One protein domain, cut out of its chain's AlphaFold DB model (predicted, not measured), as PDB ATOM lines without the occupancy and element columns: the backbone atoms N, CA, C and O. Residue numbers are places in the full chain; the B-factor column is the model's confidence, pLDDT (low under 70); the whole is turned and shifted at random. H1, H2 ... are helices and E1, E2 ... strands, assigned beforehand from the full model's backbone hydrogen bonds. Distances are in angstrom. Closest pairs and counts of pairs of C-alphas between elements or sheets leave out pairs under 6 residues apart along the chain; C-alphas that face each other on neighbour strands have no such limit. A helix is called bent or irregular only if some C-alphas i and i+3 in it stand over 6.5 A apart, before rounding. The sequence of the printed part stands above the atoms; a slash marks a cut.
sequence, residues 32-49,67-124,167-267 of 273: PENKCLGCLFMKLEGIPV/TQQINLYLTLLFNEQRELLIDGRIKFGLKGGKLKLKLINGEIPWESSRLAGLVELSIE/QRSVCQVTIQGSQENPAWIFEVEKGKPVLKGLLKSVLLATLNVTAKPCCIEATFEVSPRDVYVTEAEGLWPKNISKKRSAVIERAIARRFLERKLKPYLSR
ATOM      1  N   PRO A  32      -7.698 -14.871  91.642       91.50
ATOM      2  CA  PRO A  32      -7.817 -13.441  91.812       91.50
ATOM      3  C   PRO A  32      -8.931 -12.837  90.963       91.50
ATOM      4  O   PRO A  32      -9.165 -13.226  89.821       91.50
ATOM      5  N   GLU A  33      -9.567 -11.799  91.498       94.06
ATOM      6  CA  GLU A  33     -10.615 -11.061  90.803       94.06
ATOM      7  C   GLU A  33     -10.059  -9.749  90.233       94.06
ATOM      8  O   GLU A  33      -9.299  -9.027  90.892       94.06
ATOM      9  N   ASN A  34     -10.465  -9.387  89.014       92.00
ATOM     10  CA  ASN A  34     -10.125  -8.100  88.412       92.00
ATOM     11  C   ASN A  34     -11.210  -7.633  87.435       92.00
ATOM     12  O   ASN A  34     -11.530  -8.310  86.462       92.00
ATOM     13  N   LYS A  35     -11.764  -6.446  87.687       91.00
ATOM     14  CA  LYS A  35     -12.871  -5.866  86.910       91.00
ATOM     15  C   LYS A  35     -12.406  -5.017  85.724       91.00
ATOM     16  O   LYS A  35     -13.237  -4.548  84.948       91.00
ATOM     17  N   CYS A  36     -11.103  -4.764  85.606       87.75
ATOM     18  CA  CYS A  36     -10.526  -3.816  84.656       87.75
ATOM     19  C   CYS A  36      -9.090  -4.220  84.265       87.75
ATOM     20  O   CYS A  36      -8.136  -3.471  84.490       87.75
ATOM     21  N   LEU A  37      -8.942  -5.406  83.665       86.31
ATOM     22  CA  LEU A  37      -7.647  -5.998  83.295       86.31
ATOM     23  C   LEU A  37      -6.779  -5.100  82.399       86.31
ATOM     24  O   LEU A  37      -5.557  -5.215  82.418       86.31
ATOM     25  N   GLY A  38      -7.389  -4.199  81.621       87.19
ATOM     26  CA  GLY A  38      -6.651  -3.257  80.777       87.19
ATOM     27  C   GLY A  38      -5.986  -2.114  81.552       87.19
ATOM     28  O   GLY A  38      -5.021  -1.540  81.060       87.19
ATOM     29  N   CYS A  39      -6.474  -1.779  82.749       90.69
ATOM     30  CA  CYS A  39      -5.967  -0.657  83.551       90.69
ATOM     31  C   CYS A  39      -4.967  -1.088  84.618       90.69
ATOM     32  O   CYS A  39      -4.001  -0.373  84.888       90.69
ATOM     33  N   LEU A  40      -5.227  -2.225  85.260       95.38
ATOM     34  CA  LEU A  40      -4.389  -2.737  86.329       95.38
ATOM     35  C   LEU A  40      -4.324  -4.250  86.240       95.38
ATOM     36  O   LEU A  40      -5.360  -4.907  86.195       95.38
ATOM     37  N   PHE A  41      -3.125  -4.795  86.346       95.75
ATOM     38  CA  PHE A  41      -2.927  -6.150  86.832       95.75
ATOM     39  C   PHE A  41      -2.301  -6.088  88.225       95.75
ATOM     40  O   PHE A  41      -1.417  -5.269  88.474       95.75
ATOM     41  N   MET A  42      -2.782  -6.940  89.125       96.69
ATOM     42  CA  MET A  42      -2.290  -7.073  90.489       96.69
ATOM     43  C   MET A  42      -1.961  -8.538  90.733       96.69
ATOM     44  O   MET A  42      -2.694  -9.412  90.284       96.69
ATOM     45  N   LYS A  43      -0.869  -8.791  91.451       96.25
ATOM     46  CA  LYS A  43      -0.559 -10.100  92.016       96.25
ATOM     47  C   LYS A  43       0.049  -9.921  93.396       96.25
ATOM     48  O   LYS A  43       1.003  -9.160  93.546       96.25
ATOM     49  N   LEU A  44      -0.499 -10.628  94.377       97.12
ATOM     50  CA  LEU A  44       0.080 -10.752  95.709       97.12
ATOM     51  C   LEU A  44       0.603 -12.173  95.903       97.12
ATOM     52  O   LEU A  44      -0.101 -13.137  95.602       97.12
ATOM     53  N   GLU A  45       1.818 -12.288  96.421       96.69
ATOM     54  CA  GLU A  45       2.468 -13.553  96.754       96.69
ATOM     55  C   GLU A  45       2.951 -13.482  98.199       96.69
ATOM     56  O   GLU A  45       3.500 -12.464  98.608       96.69
ATOM     57  N   GLY A  46       2.753 -14.539  98.981       95.25
ATOM     58  CA  GLY A  46       3.290 -14.622 100.335       95.25
ATOM     59  C   GLY A  46       4.233 -15.810 100.459       95.25
ATOM     60  O   GLY A  46       3.879 -16.940 100.113       95.25
ATOM     61  N   ILE A  47       5.438 -15.550 100.952       94.88
ATOM     62  CA  ILE A  47       6.484 -16.552 101.141       94.88
ATOM     63  C   ILE A  47       6.733 -16.682 102.645       94.88
ATOM     64  O   ILE A  47       7.224 -15.724 103.248       94.88
ATOM     65  N   PRO A  48       6.392 -17.822 103.273       93.00
ATOM     66  CA  PRO A  48       6.746 -18.079 104.661       93.00
ATOM     67  C   PRO A  48       8.262 -18.011 104.856       93.00
ATOM     68  O   PRO A  48       9.014 -18.576 104.061       93.00
ATOM     69  N   VAL A  49       8.706 -17.345 105.916       90.88
ATOM     70  CA  VAL A  49      10.122 -17.232 106.279       90.88
ATOM     71  C   VAL A  49      10.352 -17.736 107.698       90.88
ATOM     72  O   VAL A  49       9.471 -17.659 108.557       90.88
ATOM     73  N   THR A  67       6.939 -16.672 116.292       69.06
ATOM     74  CA  THR A  67       5.861 -16.278 115.396       69.06
ATOM     75  C   THR A  67       6.328 -16.560 113.978       69.06
ATOM     76  O   THR A  67       7.372 -16.090 113.528       69.06
ATOM     77  N   GLN A  68       5.578 -17.406 113.275       89.56
ATOM     78  CA  GLN A  68       5.820 -17.655 111.862       89.56
ATOM     79  C   GLN A  68       5.669 -16.325 111.112       89.56
ATOM     80  O   GLN A  68       4.699 -15.601 111.328       89.56
ATOM     81  N   GLN A  69       6.616 -16.002 110.236       94.31
ATOM     82  CA  GLN A  69       6.576 -14.783 109.435       94.31
ATOM     83  C   GLN A  69       6.280 -15.105 107.974       94.31
ATOM     84  O   GLN A  69       6.606 -16.187 107.481       94.31
ATOM     85  N   ILE A  70       5.649 -14.166 107.271       95.25
ATOM     86  CA  ILE A  70       5.379 -14.275 105.834       95.25
ATOM     87  C   ILE A  70       5.794 -12.970 105.158       95.25
ATOM     88  O   ILE A  70       5.288 -11.896 105.482       95.25
ATOM     89  N   ASN A  71       6.697 -13.071 104.186       96.94
ATOM     90  CA  ASN A  71       7.065 -11.959 103.318       96.94
ATOM     91  C   ASN A  71       6.042 -11.827 102.195       96.94
ATOM     92  O   ASN A  71       5.851 -12.762 101.418       96.94
ATOM     93  N   LEU A  72       5.408 -10.662 102.095       97.75
ATOM     94  CA  LEU A  72       4.468 -10.334 101.031       97.75
ATOM     95  C   LEU A  72       5.192  -9.634  99.890       97.75
ATOM     96  O   LEU A  72       5.810  -8.591 100.088       97.75
ATOM     97  N   TYR A  73       5.049 -10.173  98.688       98.00
ATOM     98  CA  TYR A  73       5.540  -9.594  97.450       98.00
ATOM     99  C   TYR A  73       4.374  -9.131  96.586       98.00
ATOM    100  O   TYR A  73       3.372  -9.830  96.424       98.00
ATOM    101  N   LEU A  74       4.520  -7.938  96.022       97.94
ATOM    102  CA  LEU A  74       3.510  -7.290  95.204       97.94
ATOM    103  C   LEU A  74       4.015  -7.115  93.775       97.94
ATOM    104  O   LEU A  74       5.100  -6.584  93.541       97.94
ATOM    105  N   THR A  75       3.180  -7.495  92.813       97.31
ATOM    106  CA  THR A  75       3.324  -7.089  91.417       97.31
ATOM    107  C   THR A  75       2.137  -6.227  91.009       97.31
ATOM    108  O   THR A  75       0.992  -6.649  91.165       97.31
ATOM    109  N   LEU A  76       2.404  -5.040  90.463       96.88
ATOM    110  CA  LEU A  76       1.401  -4.157  89.865       96.88
ATOM    111  C   LEU A  76       1.826  -3.781  88.450       96.88
ATOM    112  O   LEU A  76       2.948  -3.332  88.247       96.88
ATOM    113  N   LEU A  77       0.925  -3.900  87.483       96.12
ATOM    114  CA  LEU A  77       1.117  -3.359  86.138       96.12
ATOM    115  C   LEU A  77       0.020  -2.337  85.869       96.12
ATOM    116  O   LEU A  77      -1.145  -2.704  85.731       96.12
ATOM    117  N   PHE A  78       0.407  -1.069  85.786       95.81
ATOM    118  CA  PHE A  78      -0.484   0.027  85.433       95.81
ATOM    119  C   PHE A  78      -0.475   0.259  83.925       95.81
ATOM    120  O   PHE A  78       0.590   0.361  83.303       95.81
ATOM    121  N   ASN A  79      -1.663   0.385  83.341       93.94
ATOM    122  CA  ASN A  79      -1.842   0.685  81.929       93.94
ATOM    123  C   ASN A  79      -3.166   1.437  81.691       93.94
ATOM    124  O   ASN A  79      -3.771   1.988  82.614       93.94
ATOM    125  N   GLU A  80      -3.590   1.508  80.435       93.94
ATOM    126  CA  GLU A  80      -4.789   2.207  80.000       93.94
ATOM    127  C   GLU A  80      -5.761   1.238  79.317       93.94
ATOM    128  O   GLU A  80      -5.362   0.430  78.476       93.94
ATOM    129  N   GLN A  81      -7.053   1.380  79.605       92.19
ATOM    130  CA  GLN A  81      -8.120   0.607  78.976       92.19
ATOM    131  C   GLN A  81      -8.936   1.478  78.024       92.19
ATOM    132  O   GLN A  81      -9.253   2.633  78.318       92.19
ATOM    133  N   ARG A  82      -9.311   0.892  76.884       92.44
ATOM    134  CA  ARG A  82     -10.313   1.454  75.978       92.44
ATOM    135  C   ARG A  82     -11.695   0.940  76.327       92.44
ATOM    136  O   ARG A  82     -11.864  -0.233  76.642       92.44
ATOM    137  N   GLU A  83     -12.678   1.817  76.222       89.56
ATOM    138  CA  GLU A  83     -14.043   1.527  76.617       89.56
ATOM    139  C   GLU A  83     -15.033   2.247  75.702       89.56
ATOM    140  O   GLU A  83     -14.825   3.404  75.319       89.56
ATOM    141  N   LEU A  84     -16.102   1.543  75.334       89.06
ATOM    142  CA  LEU A  84     -17.165   2.083  74.496       89.06
ATOM    143  C   LEU A  84     -18.196   2.803  75.368       89.06
ATOM    144  O   LEU A  84     -18.637   2.283  76.392       89.06
ATOM    145  N   LEU A  85     -18.595   3.990  74.930       84.62
ATOM    146  CA  LEU A  85     -19.728   4.744  75.451       84.62
ATOM    147  C   LEU A  85     -20.818   4.811  74.373       84.62
ATOM    148  O   LEU A  85     -20.568   4.495  73.212       84.62
ATOM    149  N   ILE A  86     -22.022   5.247  74.758       79.50
ATOM    150  CA  ILE A  86     -23.173   5.363  73.842       79.50
ATOM    151  C   ILE A  86     -22.821   6.221  72.613       79.50
ATOM    152  O   ILE A  86     -23.097   5.809  71.492       79.50
ATOM    153  N   ASP A  87     -22.120   7.341  72.820       79.56
ATOM    154  CA  ASP A  87     -21.798   8.314  71.765       79.56
ATOM    155  C   ASP A  87     -20.293   8.409  71.460       79.56
ATOM    156  O   ASP A  87     -19.798   9.443  71.015       79.56
ATOM    157  N   GLY A  88     -19.514   7.360  71.733       86.12
ATOM    158  CA  GLY A  88     -18.089   7.408  71.422       86.12
ATOM    159  C   GLY A  88     -17.231   6.393  72.148       86.12
ATOM    160  O   GLY A  88     -17.699   5.371  72.646       86.12
ATOM    161  N   ARG A  89     -15.932   6.673  72.190       90.69
ATOM    162  CA  ARG A  89     -14.936   5.807  72.824       90.69
ATOM    163  C   ARG A  89     -14.045   6.634  73.720       90.69
ATOM    164  O   ARG A  89     -13.651   7.738  73.354       90.69
ATOM    165  N   ILE A  90     -13.711   6.083  74.875       91.44
ATOM    166  CA  ILE A  90     -12.687   6.641  75.751       91.44
ATOM    167  C   ILE A  90     -11.520   5.681  75.860       91.44
ATOM    168  O   ILE A  90     -11.675   4.463  75.778       91.44
ATOM    169  N   LYS A  91     -10.359   6.252  76.137       92.94
ATOM    170  CA  LYS A  91      -9.233   5.569  76.740       92.94
ATOM    171  C   LYS A  91      -8.959   6.237  78.074       92.94
ATOM    172  O   LYS A  91      -8.934   7.465  78.161       92.94
ATOM    173  N   PHE A  92      -8.799   5.445  79.118       93.00
ATOM    174  CA  PHE A  92      -8.537   5.967  80.450       93.00
ATOM    175  C   PHE A  92      -7.491   5.124  81.163       93.00
ATOM    176  O   PHE A  92      -7.321   3.942  80.869       93.00
ATOM    177  N   GLY A  93      -6.809   5.745  82.116       94.19
ATOM    178  CA  GLY A  93      -5.890   5.078  83.023       94.19
ATOM    179  C   GLY A  93      -6.070   5.578  84.449       94.19
ATOM    180  O   GLY A  93      -6.880   6.471  84.730       94.19
ATOM    181  N   LEU A  94      -5.308   4.982  85.357       94.81
ATOM    182  CA  LEU A  94      -5.326   5.338  86.769       94.81
ATOM    183  C   LEU A  94      -4.273   6.406  87.037       94.81
ATOM    184  O   LEU A  94      -3.110   6.214  86.713       94.81
ATOM    185  N   LYS A  95      -4.649   7.519  87.658       94.50
ATOM    186  CA  LYS A  95      -3.703   8.503  88.206       94.50
ATOM    187  C   LYS A  95      -3.351   8.218  89.669       94.50
ATOM    188  O   LYS A  95      -2.496   8.885  90.238       94.50
ATOM    189  N   GLY A  96      -4.043   7.263  90.279       95.44
ATOM    190  CA  GLY A  96      -3.793   6.819  91.633       95.44
ATOM    191  C   GLY A  96      -4.654   5.624  92.010       95.44
ATOM    192  O   GLY A  96      -5.330   5.029  91.168       95.44
ATOM    193  N   GLY A  97      -4.626   5.274  93.285       96.56
ATOM    194  CA  GLY A  97      -5.447   4.217  93.854       96.56
ATOM    195  C   GLY A  97      -4.916   3.776  95.205       96.56
ATOM    196  O   GLY A  97      -3.860   4.222  95.653       96.56
ATOM    197  N   LYS A  98      -5.667   2.907  95.874       98.12
ATOM    198  CA  LYS A  98      -5.341   2.452  97.222       98.12
ATOM    199  C   LYS A  98      -5.290   0.933  97.266       98.12
ATOM    200  O   LYS A  98      -6.329   0.292  97.153       98.12
ATOM    201  N   LEU A  99      -4.104   0.377  97.483       98.50
ATOM    202  CA  LEU A  99      -3.956  -1.014  97.890       98.50
ATOM    203  C   LEU A  99      -4.237  -1.099  99.389       98.50
ATOM    204  O   LEU A  99      -3.554  -0.441 100.167       98.50
ATOM    205  N   LYS A 100      -5.220  -1.892  99.797       98.31
ATOM    206  CA  LYS A 100      -5.470  -2.219 101.202       98.31
ATOM    207  C   LYS A 100      -5.201  -3.687 101.435       98.31
ATOM    208  O   LYS A 100      -5.574  -4.512 100.603       98.31
ATOM    209  N   LEU A 101      -4.623  -3.991 102.584       98.38
ATOM    210  CA  LEU A 101      -4.640  -5.333 103.135       98.38
ATOM    211  C   LEU A 101      -5.643  -5.381 104.283       98.38
ATOM    212  O   LEU A 101      -5.773  -4.420 105.035       98.38
ATOM    213  N   LYS A 102      -6.338  -6.505 104.407       98.25
ATOM    214  CA  LYS A 102      -7.108  -6.886 105.583       98.25
ATOM    215  C   LYS A 102      -6.559  -8.218 106.068       98.25
ATOM    216  O   LYS A 102      -6.660  -9.227 105.364       98.25
ATOM    217  N   LEU A 103      -5.955  -8.198 107.246       97.75
ATOM    218  CA  LEU A 103      -5.311  -9.351 107.852       97.75
ATOM    219  C   LEU A 103      -6.241  -9.976 108.892       97.75
ATOM    220  O   LEU A 103      -6.828  -9.285 109.724       97.75
ATOM    221  N   ILE A 104      -6.380 -11.298 108.842       97.50
ATOM    222  CA  ILE A 104      -7.032 -12.096 109.880       97.50
ATOM    223  C   ILE A 104      -5.968 -13.028 110.441       97.50
ATOM    224  O   ILE A 104      -5.347 -13.774 109.683       97.50
ATOM    225  N   ASN A 105      -5.775 -12.984 111.761       96.12
ATOM    226  CA  ASN A 105      -4.728 -13.724 112.467       96.12
ATOM    227  C   ASN A 105      -3.303 -13.401 111.977       96.12
ATOM    228  O   ASN A 105      -2.420 -14.262 111.937       96.12
ATOM    229  N   GLY A 106      -3.081 -12.149 111.585       94.81
ATOM    230  CA  GLY A 106      -1.765 -11.629 111.258       94.81
ATOM    231  C   GLY A 106      -1.714 -10.117 111.408       94.81
ATOM    232  O   GLY A 106      -2.744  -9.445 111.371       94.81
ATOM    233  N   GLU A 107      -0.507  -9.601 111.569       96.38
ATOM    234  CA  GLU A 107      -0.233  -8.176 111.737       96.38
ATOM    235  C   GLU A 107       1.041  -7.796 110.978       96.38
ATOM    236  O   GLU A 107       1.970  -8.597 110.856       96.38
ATOM    237  N   ILE A 108       1.091  -6.579 110.449       96.00
ATOM    238  CA  ILE A 108       2.276  -6.002 109.815       96.00
ATOM    239  C   ILE A 108       2.818  -4.913 110.745       96.00
ATOM    240  O   ILE A 108       2.202  -3.848 110.855       96.00
ATOM    241  N   PRO A 109       3.965  -5.146 111.408       93.56
ATOM    242  CA  PRO A 109       4.669  -4.096 112.131       93.56
ATOM    243  C   PRO A 109       4.967  -2.890 111.233       93.56
ATOM    244  O   PRO A 109       5.202  -3.019 110.028       93.56
ATOM    245  N   TRP A 110       4.973  -1.687 111.801       88.25
ATOM    246  CA  TRP A 110       5.136  -0.473 110.993       88.25
ATOM    247  C   TRP A 110       6.508  -0.442 110.310       88.25
ATOM    248  O   TRP A 110       6.632  -0.144 109.124       88.25
ATOM    249  N   GLU A 111       7.533  -0.857 111.043       89.88
ATOM    250  CA  GLU A 111       8.914  -1.001 110.611       89.88
ATOM    251  C   GLU A 111       9.130  -2.097 109.565       89.88
ATOM    252  O   GLU A 111      10.175  -2.099 108.911       89.88
ATOM    253  N   SER A 112       8.182  -3.022 109.375       90.88
ATOM    254  CA  SER A 112       8.254  -4.043 108.325       90.88
ATOM    255  C   SER A 112       7.541  -3.617 107.044       90.88
ATOM    256  O   SER A 112       7.785  -4.211 105.992       90.88
ATOM    257  N   SER A 113       6.719  -2.563 107.095       91.12
ATOM    258  CA  SER A 113       6.097  -1.988 105.906       91.12
ATOM    259  C   SER A 113       7.179  -1.427 104.980       91.12
ATOM    260  O   SER A 113       8.081  -0.690 105.385       91.12
ATOM    261  N   ARG A 114       7.133  -1.830 103.716       93.12
ATOM    262  CA  ARG A 114       8.028  -1.371 102.650       93.12
ATOM    263  C   ARG A 114       7.198  -0.622 101.611       93.12
ATOM    264  O   ARG A 114       5.991  -0.462 101.766       93.12
ATOM    265  N   LEU A 115       7.855  -0.160 100.548       92.00
ATOM    266  CA  LEU A 115       7.220   0.529  99.423       92.00
ATOM    267  C   LEU A 115       6.587   1.879  99.818       92.00
ATOM    268  O   LEU A 115       5.375   2.058  99.781       92.00
ATOM    269  N   ALA A 116       7.425   2.849 100.180       93.38
ATOM    270  CA  ALA A 116       7.029   4.236 100.429       93.38
ATOM    271  C   ALA A 116       7.939   5.200  99.663       93.38
ATOM    272  O   ALA A 116       9.058   4.845  99.291       93.38
ATOM    273  N   GLY A 117       7.484   6.439  99.478       93.19
ATOM    274  CA  GLY A 117       8.257   7.464  98.783       93.19
ATOM    275  C   GLY A 117       8.091   7.391  97.267       93.19
ATOM    276  O   GLY A 117       7.042   6.986  96.768       93.19
ATOM    277  N   LEU A 118       9.120   7.819  96.539       91.62
ATOM    278  CA  LEU A 118       9.142   7.755  95.081       91.62
ATOM    279  C   LEU A 118       9.537   6.348  94.631       91.62
ATOM    280  O   LEU A 118      10.602   5.847  94.991       91.62
ATOM    281  N   VAL A 119       8.678   5.726  93.830       92.19
ATOM    282  CA  VAL A 119       8.845   4.365  93.321       92.19
ATOM    283  C   VAL A 119       8.895   4.405  91.801       92.19
ATOM    284  O   VAL A 119       8.040   5.004  91.149       92.19
ATOM    285  N   GLU A 120       9.906   3.758  91.230       91.88
ATOM    286  CA  GLU A 120      10.067   3.643  89.785       91.88
ATOM    287  C   GLU A 120       9.217   2.489  89.228       91.88
ATOM    288  O   GLU A 120       9.222   1.376  89.752       91.88
ATOM    289  N   LEU A 121       8.502   2.761  88.141       91.19
ATOM    290  CA  LEU A 121       7.759   1.800  87.338       91.19
ATOM    291  C   LEU A 121       8.507   1.580  86.020       91.19
ATOM    292  O   LEU A 121       8.789   2.536  85.286       91.19
ATOM    293  N   SER A 122       8.790   0.321  85.689       88.62
ATOM    294  CA  SER A 122       9.450  -0.030  84.434       88.62
ATOM    295  C   SER A 122       8.449  -0.045  83.277       88.62
ATOM    296  O   SER A 122       7.390  -0.665  83.351       88.62
ATOM    297  N   ILE A 123       8.761   0.649  82.181       84.44
ATOM    298  CA  ILE A 123       7.966   0.582  80.950       84.44
ATOM    299  C   ILE A 123       8.706  -0.323  79.972       84.44
ATOM    300  O   ILE A 123       9.757   0.045  79.445       84.44
ATOM    301  N   GLU A 124       8.149  -1.502  79.706       68.31
ATOM    302  CA  GLU A 124       8.610  -2.335  78.599       68.31
ATOM    303  C   GLU A 124       8.247  -1.648  77.279       68.31
ATOM    304  O   GLU A 124       7.081  -1.359  76.988       68.31
ATOM    305  N   GLN A 167      11.979   3.801  79.203       61.94
ATOM    306  CA  GLN A 167      11.300   5.000  79.662       61.94
ATOM    307  C   GLN A 167      10.839   4.720  81.094       61.94
ATOM    308  O   GLN A 167      10.082   3.787  81.337       61.94
ATOM    309  N   ARG A 168      11.348   5.478  82.059       69.62
ATOM    310  CA  ARG A 168      11.007   5.297  83.473       69.62
ATOM    311  C   ARG A 168       9.811   6.173  83.809       69.62
ATOM    312  O   ARG A 168       9.747   7.329  83.382       69.62
ATOM    313  N   SER A 169       8.856   5.619  84.541       84.25
ATOM    314  CA  SER A 169       7.774   6.380  85.163       84.25
ATOM    315  C   SER A 169       7.961   6.327  86.670       84.25
ATOM    316  O   SER A 169       8.485   5.346  87.185       84.25
ATOM    317  N   VAL A 170       7.571   7.377  87.379       87.62
ATOM    318  CA  VAL A 170       7.697   7.451  88.836       87.62
ATOM    319  C   VAL A 170       6.310   7.654  89.430       87.62
ATOM    320  O   VAL A 170       5.496   8.409  88.889       87.62
ATOM    321  N   CYS A 171       6.029   6.970  90.535       92.06
ATOM    322  CA  CYS A 171       4.842   7.192  91.345       92.06
ATOM    323  C   CYS A 171       5.220   7.512  92.791       92.06
ATOM    324  O   CYS A 171       6.244   7.061  93.299       92.06
ATOM    325  N   GLN A 172       4.389   8.314  93.448       95.12
ATOM    326  CA  GLN A 172       4.490   8.563  94.875       95.12
ATOM    327  C   GLN A 172       3.658   7.515  95.610       95.12
ATOM    328  O   GLN A 172       2.487   7.309  95.288       95.12
ATOM    329  N   VAL A 173       4.252   6.886  96.621       96.69
ATOM    330  CA  VAL A 173       3.571   5.938  97.498       96.69
ATOM    331  C   VAL A 173       3.592   6.453  98.930       96.69
ATOM    332  O   VAL A 173       4.628   6.889  99.440       96.69
ATOM    333  N   THR A 174       2.435   6.425  99.584       96.94
ATOM    334  CA  THR A 174       2.298   6.732 101.013       96.94
ATOM    335  C   THR A 174       1.619   5.579 101.732       96.94
ATOM    336  O   THR A 174       0.750   4.914 101.165       96.94
ATOM    337  N   ILE A 175       2.030   5.336 102.974       96.25
ATOM    338  CA  ILE A 175       1.509   4.253 103.808       96.25
ATOM    339  C   ILE A 175       0.618   4.865 104.890       96.25
ATOM    340  O   ILE A 175       0.948   5.901 105.462       96.25
ATOM    341  N   GLN A 176      -0.518   4.234 105.156       95.69
ATOM    342  CA  GLN A 176      -1.464   4.604 106.211       95.69
ATOM    343  C   GLN A 176      -2.180   3.348 106.732       95.69
ATOM    344  O   GLN A 176      -2.069   2.284 106.128       95.69
ATOM    345  N   GLY A 177      -2.996   3.483 107.777       94.62
ATOM    346  CA  GLY A 177      -3.824   2.390 108.305       94.62
ATOM    347  C   GLY A 177      -3.302   1.836 109.629       94.62
ATOM    348  O   GLY A 177      -2.554   2.517 110.326       94.62
ATOM    349  N   SER A 178      -3.745   0.627 109.983       95.44
ATOM    350  CA  SER A 178      -3.298  -0.101 111.182       95.44
ATOM    351  C   SER A 178      -2.408  -1.286 110.803       95.44
ATOM    352  O   SER A 178      -2.230  -1.572 109.621       95.44
ATOM    353  N   GLN A 179      -1.872  -1.996 111.796       95.12
ATOM    354  CA  GLN A 179      -1.049  -3.186 111.562       95.12
ATOM    355  C   GLN A 179      -1.852  -4.333 110.926       95.12
ATOM    356  O   GLN A 179      -1.316  -5.097 110.130       95.12
ATOM    357  N   GLU A 180      -3.150  -4.428 111.211       96.62
ATOM    358  CA  GLU A 180      -4.074  -5.427 110.654       96.62
ATOM    359  C   GLU A 180      -4.741  -4.953 109.358       96.62
ATOM    360  O   GLU A 180      -5.234  -5.762 108.572       96.62
ATOM    361  N   ASN A 181      -4.787  -3.635 109.139       97.56
ATOM    362  CA  ASN A 181      -5.405  -3.025 107.963       97.56
ATOM    363  C   ASN A 181      -4.498  -1.965 107.313       97.56
ATOM    364  O   ASN A 181      -4.903  -0.795 107.212       97.56
ATOM    365  N   PRO A 182      -3.267  -2.315 106.896       97.81
ATOM    366  CA  PRO A 182      -2.371  -1.354 106.276       97.81
ATOM    367  C   PRO A 182      -2.815  -1.046 104.846       97.81
ATOM    368  O   PRO A 182      -3.429  -1.865 104.152       97.81
ATOM    369  N   ALA A 183      -2.500   0.159 104.388       98.06
ATOM    370  CA  ALA A 183      -2.852   0.624 103.062       98.06
ATOM    371  C   ALA A 183      -1.739   1.456 102.424       98.06
ATOM    372  O   ALA A 183      -1.182   2.357 103.048       98.06
ATOM    373  N   TRP A 184      -1.514   1.214 101.135       98.25
ATOM    374  CA  TRP A 184      -0.601   1.956 100.275       98.25
ATOM    375  C   TRP A 184      -1.416   2.785  99.291       98.25
ATOM    376  O   TRP A 184      -2.196   2.249  98.499       98.25
ATOM    377  N   ILE A 185      -1.258   4.103  99.350       97.88
ATOM    378  CA  ILE A 185      -1.834   5.020  98.370       97.88
ATOM    379  C   ILE A 185      -0.784   5.259  97.295       97.88
ATOM    380  O   ILE A 185       0.295   5.765  97.593       97.88
ATOM    381  N   PHE A 186      -1.131   4.926  96.059       97.38
ATOM    382  CA  PHE A 186      -0.347   5.223  94.871       97.38
ATOM    383  C   PHE A 186      -0.897   6.489  94.234       97.38
ATOM    384  O   PHE A 186      -2.100   6.583  93.991       97.38
ATOM    385  N   GLU A 187      -0.026   7.438  93.921       96.00
ATOM    386  CA  GLU A 187      -0.376   8.667  93.219       96.00
ATOM    387  C   GLU A 187       0.640   8.950  92.120       96.00
ATOM    388  O   GLU A 187       1.842   8.706  92.248       96.00
ATOM    389  N   VAL A 188       0.142   9.466  91.005       93.00
ATOM    390  CA  VAL A 188       0.986   9.941  89.922       93.00
ATOM    391  C   VAL A 188       1.793  11.158  90.382       93.00
ATOM    392  O   VAL A 188       1.306  12.006  91.133       93.00
ATOM    393  N   GLU A 189       3.025  11.279  89.892       86.88
ATOM    394  CA  GLU A 189       3.794  12.507  90.058       86.88
ATOM    395  C   GLU A 189       3.090  13.705  89.389       86.88
ATOM    396  O   GLU A 189       2.421  13.580  88.353       86.88
ATOM    397  N   LYS A 190       3.246  14.899  89.976       79.06
ATOM    398  CA  LYS A 190       2.660  16.134  89.442       79.06
ATOM    399  C   LYS A 190       3.045  16.332  87.971       79.06
ATOM    400  O   LYS A 190       4.211  16.285  87.600       79.06
ATOM    401  N   GLY A 191       2.045  16.620  87.138       76.00
ATOM    402  CA  GLY A 191       2.235  16.910  85.714       76.00
ATOM    403  C   GLY A 191       2.205  15.686  84.794       76.00
ATOM    404  O   GLY A 191       2.197  15.859  83.575       76.00
ATOM    405  N   LYS A 192       2.126  14.464  85.332       84.06
ATOM    406  CA  LYS A 192       1.876  13.249  84.546       84.06
ATOM    407  C   LYS A 192       0.379  12.895  84.560       84.06
ATOM    408  O   LYS A 192      -0.293  13.135  85.563       84.06
ATOM    409  N   PRO A 193      -0.167  12.346  83.458       86.19
ATOM    410  CA  PRO A 193      -1.603  12.095  83.352       86.19
ATOM    411  C   PRO A 193      -2.050  10.835  84.107       86.19
ATOM    412  O   PRO A 193      -3.081  10.857  84.775       86.19
ATOM    413  N   VAL A 194      -1.285   9.743  83.997       93.50
ATOM    414  CA  VAL A 194      -1.617   8.419  84.545       93.50
ATOM    415  C   VAL A 194      -0.360   7.678  84.998       93.50
ATOM    416  O   VAL A 194       0.733   7.909  84.476       93.50
ATOM    417  N   LEU A 195      -0.536   6.759  85.943       93.94
ATOM    418  CA  LEU A 195       0.406   5.701  86.278       93.94
ATOM    419  C   LEU A 195       0.528   4.748  85.087       93.94
ATOM    420  O   LEU A 195      -0.472   4.337  84.497       93.94
ATOM    421  N   LYS A 196       1.763   4.397  84.732       93.50
ATOM    422  CA  LYS A 196       2.058   3.467  83.643       93.50
ATOM    423  C   LYS A 196       3.362   2.742  83.921       93.50
ATOM    424  O   LYS A 196       4.332   3.383  84.319       93.50
ATOM    425  N   GLY A 197       3.371   1.438  83.676       93.81
ATOM    426  CA  GLY A 197       4.534   0.581  83.877       93.81
ATOM    427  C   GLY A 197       4.332  -0.465  84.970       93.81
ATOM    428  O   GLY A 197       3.259  -0.580  85.566       93.81
ATOM    429  N   LEU A 198       5.384  -1.245  85.182       94.75
ATOM    430  CA  LEU A 198       5.419  -2.438  86.003       94.75
ATOM    431  C   LEU A 198       6.216  -2.192  87.286       94.75
ATOM    432  O   LEU A 198       7.353  -1.726  87.268       94.75
ATOM    433  N   LEU A 199       5.617  -2.589  88.399       95.19
ATOM    434  CA  LEU A 199       6.258  -2.837  89.677       95.19
ATOM    435  C   LEU A 199       6.295  -4.355  89.849       95.19
ATOM    436  O   LEU A 199       5.244  -4.962  90.034       95.19
ATOM    437  N   LYS A 200       7.462  -4.989  89.703       95.75
ATOM    438  CA  LYS A 200       7.569  -6.456  89.629       95.75
ATOM    439  C   LYS A 200       8.068  -7.046  90.940       95.75
ATOM    440  O   LYS A 200       9.211  -6.798  91.303       95.75
ATOM    441  N   SER A 201       7.241  -7.878  91.575       95.88
ATOM    442  CA  SER A 201       7.577  -8.681  92.759       95.88
ATOM    443  C   SER A 201       8.403  -7.921  93.802       95.88
ATOM    444  O   SER A 201       9.487  -8.341  94.204       95.88
ATOM    445  N   VAL A 202       7.920  -6.746  94.204       96.31
ATOM    446  CA  VAL A 202       8.588  -5.948  95.233       96.31
ATOM    447  C   VAL A 202       8.141  -6.402  96.610       96.31
ATOM    448  O   VAL A 202       6.964  -6.703  96.805       96.31
ATOM    449  N   LEU A 203       9.063  -6.435  97.570       96.75
ATOM    450  CA  LEU A 203       8.713  -6.698  98.962       96.75
ATOM    451  C   LEU A 203       7.796  -5.572  99.458       96.75
ATOM    452  O   LEU A 203       8.199  -4.410  99.495       96.75
ATOM    453  N   LEU A 204       6.564  -5.930  99.806       97.25
ATOM    454  CA  LEU A 204       5.534  -5.023 100.297       97.25
ATOM    455  C   LEU A 204       5.610  -4.881 101.817       97.25
ATOM    456  O   LEU A 204       5.580  -3.769 102.335       97.25
ATOM    457  N   ALA A 205       5.702  -6.008 102.521       97.06
ATOM    458  CA  ALA A 205       5.812  -6.063 103.973       97.06
ATOM    459  C   ALA A 205       6.211  -7.466 104.446       97.06
ATOM    460  O   ALA A 205       6.037  -8.446 103.718       97.06
ATOM    461  N   THR A 206       6.662  -7.564 105.693       96.38
ATOM    462  CA  THR A 206       6.752  -8.834 106.429       96.38
ATOM    463  C   THR A 206       5.666  -8.852 107.496       96.38
ATOM    464  O   THR A 206       5.624  -7.953 108.337       96.38
ATOM    465  N   LEU A 207       4.781  -9.847 107.459       95.38
ATOM    466  CA  LEU A 207       3.718 -10.009 108.452       95.38
ATOM    467  C   LEU A 207       4.092 -11.067 109.495       95.38
ATOM    468  O   LEU A 207       4.716 -12.079 109.167       95.38
ATOM    469  N   ASN A 208       3.661 -10.846 110.733       95.06
ATOM    470  CA  ASN A 208       3.711 -11.823 111.811       95.06
ATOM    471  C   ASN A 208       2.389 -12.595 111.842       95.06
ATOM    472  O   ASN A 208       1.316 -11.991 111.845       95.06
ATOM    473  N   VAL A 209       2.453 -13.925 111.876       94.50
ATOM    474  CA  VAL A 209       1.275 -14.782 112.051       94.50
ATOM    475  C   VAL A 209       0.965 -14.893 113.539       94.50
ATOM    476  O   VAL A 209       1.788 -15.383 114.313       94.50
ATOM    477  N   THR A 210      -0.233 -14.462 113.934       93.44
ATOM    478  CA  THR A 210      -0.684 -14.496 115.334       93.44
ATOM    479  C   THR A 210      -1.507 -15.745 115.646       93.44
ATOM    480  O   THR A 210      -1.465 -16.244 116.767       93.44
ATOM    481  N   ALA A 211      -2.208 -16.295 114.652       92.56
ATOM    482  CA  ALA A 211      -2.904 -17.578 114.735       92.56
ATOM    483  C   ALA A 211      -3.134 -18.185 113.338       92.56
ATOM    484  O   ALA A 211      -2.912 -17.546 112.308       92.56
ATOM    485  N   LYS A 212      -3.593 -19.438 113.298       91.31
ATOM    486  CA  LYS A 212      -3.929 -20.159 112.064       91.31
ATOM    487  C   LYS A 212      -5.435 -20.463 112.007       91.31
ATOM    488  O   LYS A 212      -6.014 -20.771 113.050       91.31
ATOM    489  N   PRO A 213      -6.078 -20.399 110.827       93.19
ATOM    490  CA  PRO A 213      -5.504 -19.969 109.551       93.19
ATOM    491  C   PRO A 213      -5.247 -18.455 109.527       93.19
ATOM    492  O   PRO A 213      -6.054 -17.674 110.035       93.19
ATOM    493  N   CYS A 214      -4.134 -18.047 108.922       94.56
ATOM    494  CA  CYS A 214      -3.828 -16.654 108.622       94.56
ATOM    495  C   CYS A 214      -4.358 -16.316 107.227       94.56
ATOM    496  O   CYS A 214      -4.009 -16.983 106.247       94.56
ATOM    497  N   CYS A 215      -5.204 -15.291 107.130       96.56
ATOM    498  CA  CYS A 215      -5.784 -14.852 105.862       96.56
ATOM    499  C   CYS A 215      -5.355 -13.420 105.551       96.56
ATOM    500  O   CYS A 215      -5.486 -12.530 106.392       96.56
ATOM    501  N   ILE A 216      -4.906 -13.194 104.319       97.81
ATOM    502  CA  ILE A 216      -4.544 -11.876 103.797       97.81
ATOM    503  C   ILE A 216      -5.447 -11.578 102.608       97.81
ATOM    504  O   ILE A 216      -5.313 -12.183 101.546       97.81
ATOM    505  N   GLU A 217      -6.363 -10.634 102.773       98.31
ATOM    506  CA  GLU A 217      -7.146 -10.091 101.669       98.31
ATOM    507  C   GLU A 217      -6.496  -8.795 101.185       98.31
ATOM    508  O   GLU A 217      -6.374  -7.841 101.944       98.31
ATOM    509  N   ALA A 218      -6.100  -8.754  99.917       98.31
ATOM    510  CA  ALA A 218      -5.635  -7.551  99.249       98.31
ATOM    511  C   ALA A 218      -6.699  -7.025  98.298       98.31
ATOM    512  O   ALA A 218      -7.163  -7.755  97.422       98.31
ATOM    513  N   THR A 219      -7.033  -5.745  98.411       98.38
ATOM    514  CA  THR A 219      -7.901  -5.053  97.458       98.38
ATOM    515  C   THR A 219      -7.203  -3.828  96.900       98.38
ATOM    516  O   THR A 219      -6.601  -3.048  97.633       98.38
ATOM    517  N   PHE A 220      -7.306  -3.628  95.589       98.19
ATOM    518  CA  PHE A 220      -6.948  -2.362  94.966       98.19
ATOM    519  C   PHE A 220      -8.223  -1.565  94.706       98.19
ATOM    520  O   PHE A 220      -9.041  -1.925  93.858       98.19
ATOM    521  N   GLU A 221      -8.416  -0.491  95.461       97.06
ATOM    522  CA  GLU A 221      -9.585   0.375  95.389       97.06
ATOM    523  C   GLU A 221      -9.283   1.640  94.585       97.06
ATOM    524  O   GLU A 221      -8.245   2.283  94.757       97.06
ATOM    525  N   VAL A 222     -10.225   2.017  93.721       94.81
ATOM    526  CA  VAL A 222     -10.120   3.183  92.838       94.81
ATOM    527  C   VAL A 222     -11.374   4.032  93.006       94.81
ATOM    528  O   VAL A 222     -12.498   3.547  92.860       94.81
ATOM    529  N   SER A 223     -11.199   5.317  93.304       90.88
ATOM    530  CA  SER A 223     -12.288   6.290  93.310       90.88
ATOM    531  C   SER A 223     -12.423   6.967  91.940       90.88
ATOM    532  O   SER A 223     -11.468   7.011  91.168       90.88
ATOM    533  N   PRO A 224     -13.560   7.619  91.634       88.88
ATOM    534  CA  PRO A 224     -13.684   8.406  90.406       88.88
ATOM    535  C   PRO A 224     -12.647   9.528  90.274       88.88
ATOM    536  O   PRO A 224     -12.436  10.041  89.179       88.88
ATOM    537  N   ARG A 225     -12.025   9.961  91.383       88.56
ATOM    538  CA  ARG A 225     -10.949  10.953  91.333       88.56
ATOM    539  C   ARG A 225      -9.665  10.342  90.802       88.56
ATOM    540  O   ARG A 225      -8.900  11.088  90.215       88.56
ATOM    541  N   ASP A 226      -9.464   9.045  90.957       92.12
ATOM    542  CA  ASP A 226      -8.234   8.337  90.603       92.12
ATOM    543  C   ASP A 226      -8.179   7.942  89.122       92.12
ATOM    544  O   ASP A 226      -7.211   7.342  88.671       92.12
ATOM    545  N   VAL A 227      -9.201   8.305  88.347       91.62
ATOM    546  CA  VAL A 227      -9.299   8.024  86.915       91.62
ATOM    547  C   VAL A 227      -8.982   9.276  86.110       91.62
ATOM    548  O   VAL A 227      -9.416  10.378  86.455       91.62
ATOM    549  N   TYR A 228      -8.259   9.093  85.009       90.06
ATOM    550  CA  TYR A 228      -7.987  10.137  84.031       90.06
ATOM    551  C   TYR A 228      -8.272   9.620  82.619       90.06
ATOM    552  O   TYR A 228      -7.831   8.529  82.256       90.06
ATOM    553  N   VAL A 229      -9.011  10.395  81.822       90.50
ATOM    554  CA  VAL A 229      -9.295  10.071  80.417       90.50
ATOM    555  C   VAL A 229      -8.164  10.635  79.564       90.50
ATOM    556  O   VAL A 229      -7.954  11.843  79.523       90.50
ATOM    557  N   THR A 230      -7.409   9.757  78.911       88.88
ATOM    558  CA  THR A 230      -6.227  10.122  78.121       88.88
ATOM    559  C   THR A 230      -6.564  10.387  76.661       88.88
ATOM    560  O   THR A 230      -5.970  11.272  76.050       88.88
ATOM    561  N   GLU A 231      -7.546   9.671  76.116       88.19
ATOM    562  CA  GLU A 231      -8.057   9.866  74.759       88.19
ATOM    563  C   GLU A 231      -9.581   9.751  74.777       88.19
ATOM    564  O   GLU A 231     -10.158   8.991  75.558       88.19
ATOM    565  N   ALA A 232     -10.248  10.496  73.903       86.31
ATOM    566  CA  ALA A 232     -11.685  10.389  73.738       86.31
ATOM    567  C   ALA A 232     -12.105  10.815  72.332       86.31
ATOM    568  O   ALA A 232     -11.741  11.890  71.856       86.31
ATOM    569  N   GLU A 233     -12.893   9.958  71.696       85.44
ATOM    570  CA  GLU A 233     -13.352  10.079  70.316       85.44
ATOM    571  C   GLU A 233     -14.883  10.114  70.295       85.44
ATOM    572  O   GLU A 233     -15.528   9.313  70.970       85.44
ATOM    573  N   GLY A 234     -15.470  11.045  69.539       81.62
ATOM    574  CA  GLY A 234     -16.929  11.187  69.395       81.62
ATOM    575  C   GLY A 234     -17.650  11.899  70.550       81.62
ATOM    576  O   GLY A 234     -18.778  12.337  70.380       81.62
ATOM    577  N   LEU A 235     -16.987  12.100  71.695       76.06
ATOM    578  CA  LEU A 235     -17.638  12.551  72.938       76.06
ATOM    579  C   LEU A 235     -17.671  14.064  73.150       76.06
ATOM    580  O   LEU A 235     -18.439  14.559  73.978       76.06
ATOM    581  N   TRP A 236     -16.824  14.810  72.442       76.31
ATOM    582  CA  TRP A 236     -16.727  16.258  72.597       76.31
ATOM    583  C   TRP A 236     -16.766  16.971  71.247       76.31
ATOM    584  O   TRP A 236     -16.185  16.488  70.272       76.31
ATOM    585  N   PRO A 237     -17.340  18.184  71.196       74.38
ATOM    586  CA  PRO A 237     -17.087  19.114  70.106       74.38
ATOM    587  C   PRO A 237     -15.587  19.435  70.023       74.38
ATOM    588  O   PRO A 237     -14.927  19.574  71.054       74.38
ATOM    589  N   LYS A 238     -15.060  19.637  68.810       73.06
ATOM    590  CA  LYS A 238     -13.618  19.847  68.554       73.06
ATOM    591  C   LYS A 238     -12.978  21.014  69.340       73.06
ATOM    592  O   LYS A 238     -11.769  21.012  69.526       73.06
ATOM    593  N   ASN A 239     -13.776  21.958  69.856       75.75
ATOM    594  CA  ASN A 239     -13.319  23.167  70.558       75.75
ATOM    595  C   ASN A 239     -13.762  23.228  72.037       75.75
ATOM    596  O   ASN A 239     -14.188  24.275  72.532       75.75
ATOM    597  N   ILE A 240     -13.713  22.111  72.764       80.44
ATOM    598  CA  ILE A 240     -14.040  22.095  74.196       80.44
ATOM    599  C   ILE A 240     -12.921  22.726  75.046       80.44
ATOM    600  O   ILE A 240     -11.737  22.465  74.854       80.44
ATOM    601  N   SER A 241     -13.282  23.557  76.031       84.69
ATOM    602  CA  SER A 241     -12.303  24.109  76.976       84.69
ATOM    603  C   SER A 241     -11.852  23.062  78.002       84.69
ATOM    604  O   SER A 241     -12.642  22.210  78.410       84.69
ATOM    605  N   LYS A 242     -10.616  23.179  78.517       82.44
ATOM    606  CA  LYS A 242     -10.065  22.274  79.554       82.44
ATOM    607  C   LYS A 242     -10.979  22.132  80.775       82.44
ATOM    608  O   LYS A 242     -11.162  21.043  81.307       82.44
ATOM    609  N   LYS A 243     -11.597  23.237  81.216       85.19
ATOM    610  CA  LYS A 243     -12.536  23.225  82.349       85.19
ATOM    611  C   LYS A 243     -13.767  22.374  82.040       85.19
ATOM    612  O   LYS A 243     -14.216  21.639  82.913       85.19
ATOM    613  N   ARG A 244     -14.310  22.474  80.822       83.44
ATOM    614  CA  ARG A 244     -15.462  21.670  80.401       83.44
ATOM    615  C   ARG A 244     -15.080  20.197  80.231       83.44
ATOM    616  O   ARG A 244     -15.813  19.375  80.767       83.44
ATOM    617  N   SER A 245     -13.942  19.853  79.610       80.56
ATOM    618  CA  SER A 245     -13.544  18.433  79.498       80.56
ATOM    619  C   SER A 245     -13.352  17.808  80.881       80.56
ATOM    620  O   SER A 245     -13.978  16.798  81.171       80.56
ATOM    621  N   ALA A 246     -12.690  18.497  81.818       82.38
ATOM    622  CA  ALA A 246     -12.526  18.016  83.194       82.38
ATOM    623  C   ALA A 246     -13.852  17.815  83.964       82.38
ATOM    624  O   ALA A 246     -13.896  17.081  84.956       82.38
ATOM    625  N   VAL A 247     -14.934  18.506  83.585       84.75
ATOM    626  CA  VAL A 247     -16.275  18.264  84.149       84.75
ATOM    627  C   VAL A 247     -16.870  16.989  83.563       84.75
ATOM    628  O   VAL A 247     -17.398  16.171  84.317       84.75
ATOM    629  N   ILE A 248     -16.760  16.789  82.249       83.06
ATOM    630  CA  ILE A 248     -17.329  15.609  81.600       83.06
ATOM    631  C   ILE A 248     -16.515  14.349  81.932       83.06
ATOM    632  O   ILE A 248     -17.106  13.326  82.252       83.06
ATOM    633  N   GLU A 249     -15.186  14.422  81.990       84.12
ATOM    634  CA  GLU A 249     -14.319  13.331  82.463       84.12
ATOM    635  C   GLU A 249     -14.718  12.872  83.870       84.12
ATOM    636  O   GLU A 249     -14.886  11.678  84.123       84.12
ATOM    637  N   ARG A 250     -14.979  13.819  84.784       84.31
ATOM    638  CA  ARG A 250     -15.511  13.506  86.119       84.31
ATOM    639  C   ARG A 250     -16.894  12.863  86.059       84.31
ATOM    640  O   ARG A 250     -17.186  11.997  86.884       84.31
ATOM    641  N   ALA A 251     -17.749  13.280  85.128       86.19
ATOM    642  CA  ALA A 251     -19.064  12.677  84.936       86.19
ATOM    643  C   ALA A 251     -18.953  11.234  84.415       86.19
ATOM    644  O   ALA A 251     -19.647  10.365  84.936       86.19
ATOM    645  N   ILE A 252     -18.046  10.964  83.472       85.44
ATOM    646  CA  ILE A 252     -17.742   9.621  82.957       85.44
ATOM    647  C   ILE A 252     -17.217   8.734  84.090       85.44
ATOM    648  O   ILE A 252     -17.770   7.664  84.341       85.44
ATOM    649  N   ALA A 253     -16.213   9.201  84.837       85.25
ATOM    650  CA  ALA A 253     -15.637   8.440  85.942       85.25
ATOM    651  C   ALA A 253     -16.680   8.090  87.018       85.25
ATOM    652  O   ALA A 253     -16.730   6.956  87.487       85.25
ATOM    653  N   ARG A 254     -17.551   9.041  87.383       84.88
ATOM    654  CA  ARG A 254     -18.597   8.832  88.400       84.88
ATOM    655  C   ARG A 254     -19.780   8.008  87.905       84.88
ATOM    656  O   ARG A 254     -20.288   7.168  88.622       84.88
ATOM    657  N   ARG A 255     -20.292   8.263  86.704       81.56
ATOM    658  CA  ARG A 255     -21.559   7.647  86.272       81.56
ATOM    659  C   ARG A 255     -21.353   6.334  85.537       81.56
ATOM    660  O   ARG A 255     -22.174   5.434  85.680       81.56
ATOM    661  N   PHE A 256     -20.282   6.241  84.759       78.00
ATOM    662  CA  PHE A 256     -20.038   5.098  83.890       78.00
ATOM    663  C   PHE A 256     -19.047   4.117  84.517       78.00
ATOM    664  O   PHE A 256     -19.324   2.922  84.603       78.00
ATOM    665  N   LEU A 257     -17.918   4.622  85.018       83.12
ATOM    666  CA  LEU A 257     -16.857   3.752  85.525       83.12
ATOM    667  C   LEU A 257     -17.070   3.334  86.982       83.12
ATOM    668  O   LEU A 257     -16.716   2.217  87.333       83.12
ATOM    669  N   GLU A 258     -17.709   4.143  87.828       83.50
ATOM    670  CA  GLU A 258     -17.876   3.835  89.261       83.50
ATOM    671  C   GLU A 258     -18.477   2.446  89.533       83.50
ATOM    672  O   GLU A 258     -18.003   1.741  90.423       83.50
ATOM    673  N   ARG A 259     -19.460   2.012  88.729       82.38
ATOM    674  CA  ARG A 259     -20.059   0.669  88.845       82.38
ATOM    675  C   ARG A 259     -19.057  -0.455  88.568       82.38
ATOM    676  O   ARG A 259     -19.170  -1.518  89.163       82.38
ATOM    677  N   LYS A 260     -18.081  -0.219  87.686       82.31
ATOM    678  CA  LYS A 260     -17.002  -1.164  87.366       82.31
ATOM    679  C   LYS A 260     -15.878  -1.138  88.403       82.31
ATOM    680  O   LYS A 260     -15.245  -2.157  88.642       82.31
ATOM    681  N   LEU A 261     -15.623   0.024  89.006       84.62
ATOM    682  CA  LEU A 261     -14.476   0.248  89.891       84.62
ATOM    683  C   LEU A 261     -14.765  -0.091  91.366       84.62
ATOM    684  O   LEU A 261     -13.829  -0.246  92.149       84.62
ATOM    685  N   LYS A 262     -16.041  -0.206  91.759       89.06
ATOM    686  CA  LYS A 262     -16.461  -0.501  93.139       89.06
ATOM    687  C   LYS A 262     -16.870  -1.967  93.358       89.06
ATOM    688  O   LYS A 262     -17.293  -2.647  92.423       89.06
ATOM    689  N   PRO A 263     -16.781  -2.484  94.600       92.69
ATOM    690  CA  PRO A 263     -16.110  -1.867  95.756       92.69
ATOM    691  C   PRO A 263     -14.576  -1.831  95.622       92.69
ATOM    692  O   PRO A 263     -13.938  -0.978  96.223       92.69
ATOM    693  N   TYR A 264     -14.014  -2.698  94.784       95.00
ATOM    694  CA  TYR A 264     -12.601  -2.760  94.414       95.00
ATOM    695  C   TYR A 264     -12.462  -2.997  92.909       95.00
ATOM    696  O   TYR A 264     -13.364  -3.567  92.284       95.00
ATOM    697  N   LEU A 265     -11.313  -2.610  92.361       94.75
ATOM    698  CA  LEU A 265     -10.892  -2.894  90.993       94.75
ATOM    699  C   LEU A 265     -10.346  -4.319  90.869       94.75
ATOM    700  O   LEU A 265     -10.698  -5.040  89.939       94.75
ATOM    701  N   SER A 266      -9.499  -4.715  91.820       96.75
ATOM    702  CA  SER A 266      -8.892  -6.041  91.880       96.75
ATOM    703  C   SER A 266      -8.817  -6.537  93.318       96.75
ATOM    704  O   SER A 266      -8.719  -5.729  94.246       96.75
ATOM    705  N   ARG A 267      -8.892  -7.856  93.493       97.44
ATOM    706  CA  ARG A 267      -8.871  -8.535  94.785       97.44
ATOM    707  C   ARG A 267      -8.042  -9.812  94.705       97.44
ATOM    708  O   ARG A 267      -8.189 -10.587  93.767       97.44
TER     709      ARG A 267
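What this domain is: This is residues 32 to 49, 67 to 124 and 167 to 267 of the 273 residues of an uncharacterized protein of Cyanobacteria bacterium UBA8553 (UniProt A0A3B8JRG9). Eight strands form a flattened, loosely closed barrel: the curled sheet E6 E7 E8 E5 E10 makes most of the wall, and the smaller sheet E1 E2 E9 fills the gap between E10 and E6. At one end E2 runs on into E3 and E4 into E5, and the sheet E3 E4 E11 makes an arm with the helix H1 across one face; residues 237 to 243 stick out. The printed part has 177 residues, with eleven named strands, E1 to E11, followed by one named helix, H1; it is mostly strand, and each sheet is antiparallel in the order given. It is compact, with a radius of gyration of the C-alphas of 17.8 A, and only just elongated, spanning 62 by 32 by 25 A.

How they stand to each other: The largest sheet, strongly twisted, runs E6 (residues 117 to 123), E7 (167 to 177), E8 (182 to 188), E5 (96 to 104), E10 (214 to 221). N 119 and O 171 of E6 and E7 are 2.8 A apart; E7 and E8, a hairpin, have N 172 and O 187 at 2.8 A. N 99 and O 184 join E5 and E8 at 2.9 A, N 100 and O 219 join E5 and E10 at 2.8 A, each within hydrogen-bond range. The second sheet is E1 (40 to 49), E2 (69 to 78), E9 (197 to 209), with N 43 and O 75 at 2.9 A and N 72 and O 205 at 2.8 A. The closest C-alphas of E6 and E9, Ile 123 and Gly 197, are 4.5 A apart; those of E1 and E10, Leu 44 and Ala 218, 7.4 A. The third sheet is E3 (80 to 85), E4 (88 to 94), E11 (227 to 233); E3 and E4 form a hairpin, with N 83 and O 90 at 2.9 A, and N 91 and O 231 of E4 and E11 are at 2.8 A. H1 (242 to 261) is on this sheet, two layers with the helix on one face, at a height over the sheet of 7.4 A. It runs across the strands, at 67 degrees to E11 on the local plane; the closest C-alphas, Val 229 and Glu 249, are 6.3 A apart. In H1, 12 of 16 O i to N i+4 pairs are within hydrogen-bond range.

Where its parts are: E1 begins at C-alpha 40, (-4.389, -2.737, 86.329), and is 28.6 A long; E2 is 29.1 A, E7 32.5 A and E9 32.3 A. H1, 24.7 A long, ends at C-alpha 261, (-14.476, 0.248, 89.891); it has a kink of 39 degrees near residue 255 and is only just irregular, C-alphas 256 and 259 being 6.6 A apart.

The domain as a whole: The C-alphas farthest apart, Thr 67 and Asn 239, are 62.7 A apart. Residues 50 to 66 and 125 to 166 are not printed, with C-alpha gaps of 10.1 A and 7.9 A. The link from E5 to E6 is long. Residues 266 to 267 pair with residues 33 to 34 and with 219 to 220 of E10. Residues 67, 124, 167 and 168 have pLDDT under 70.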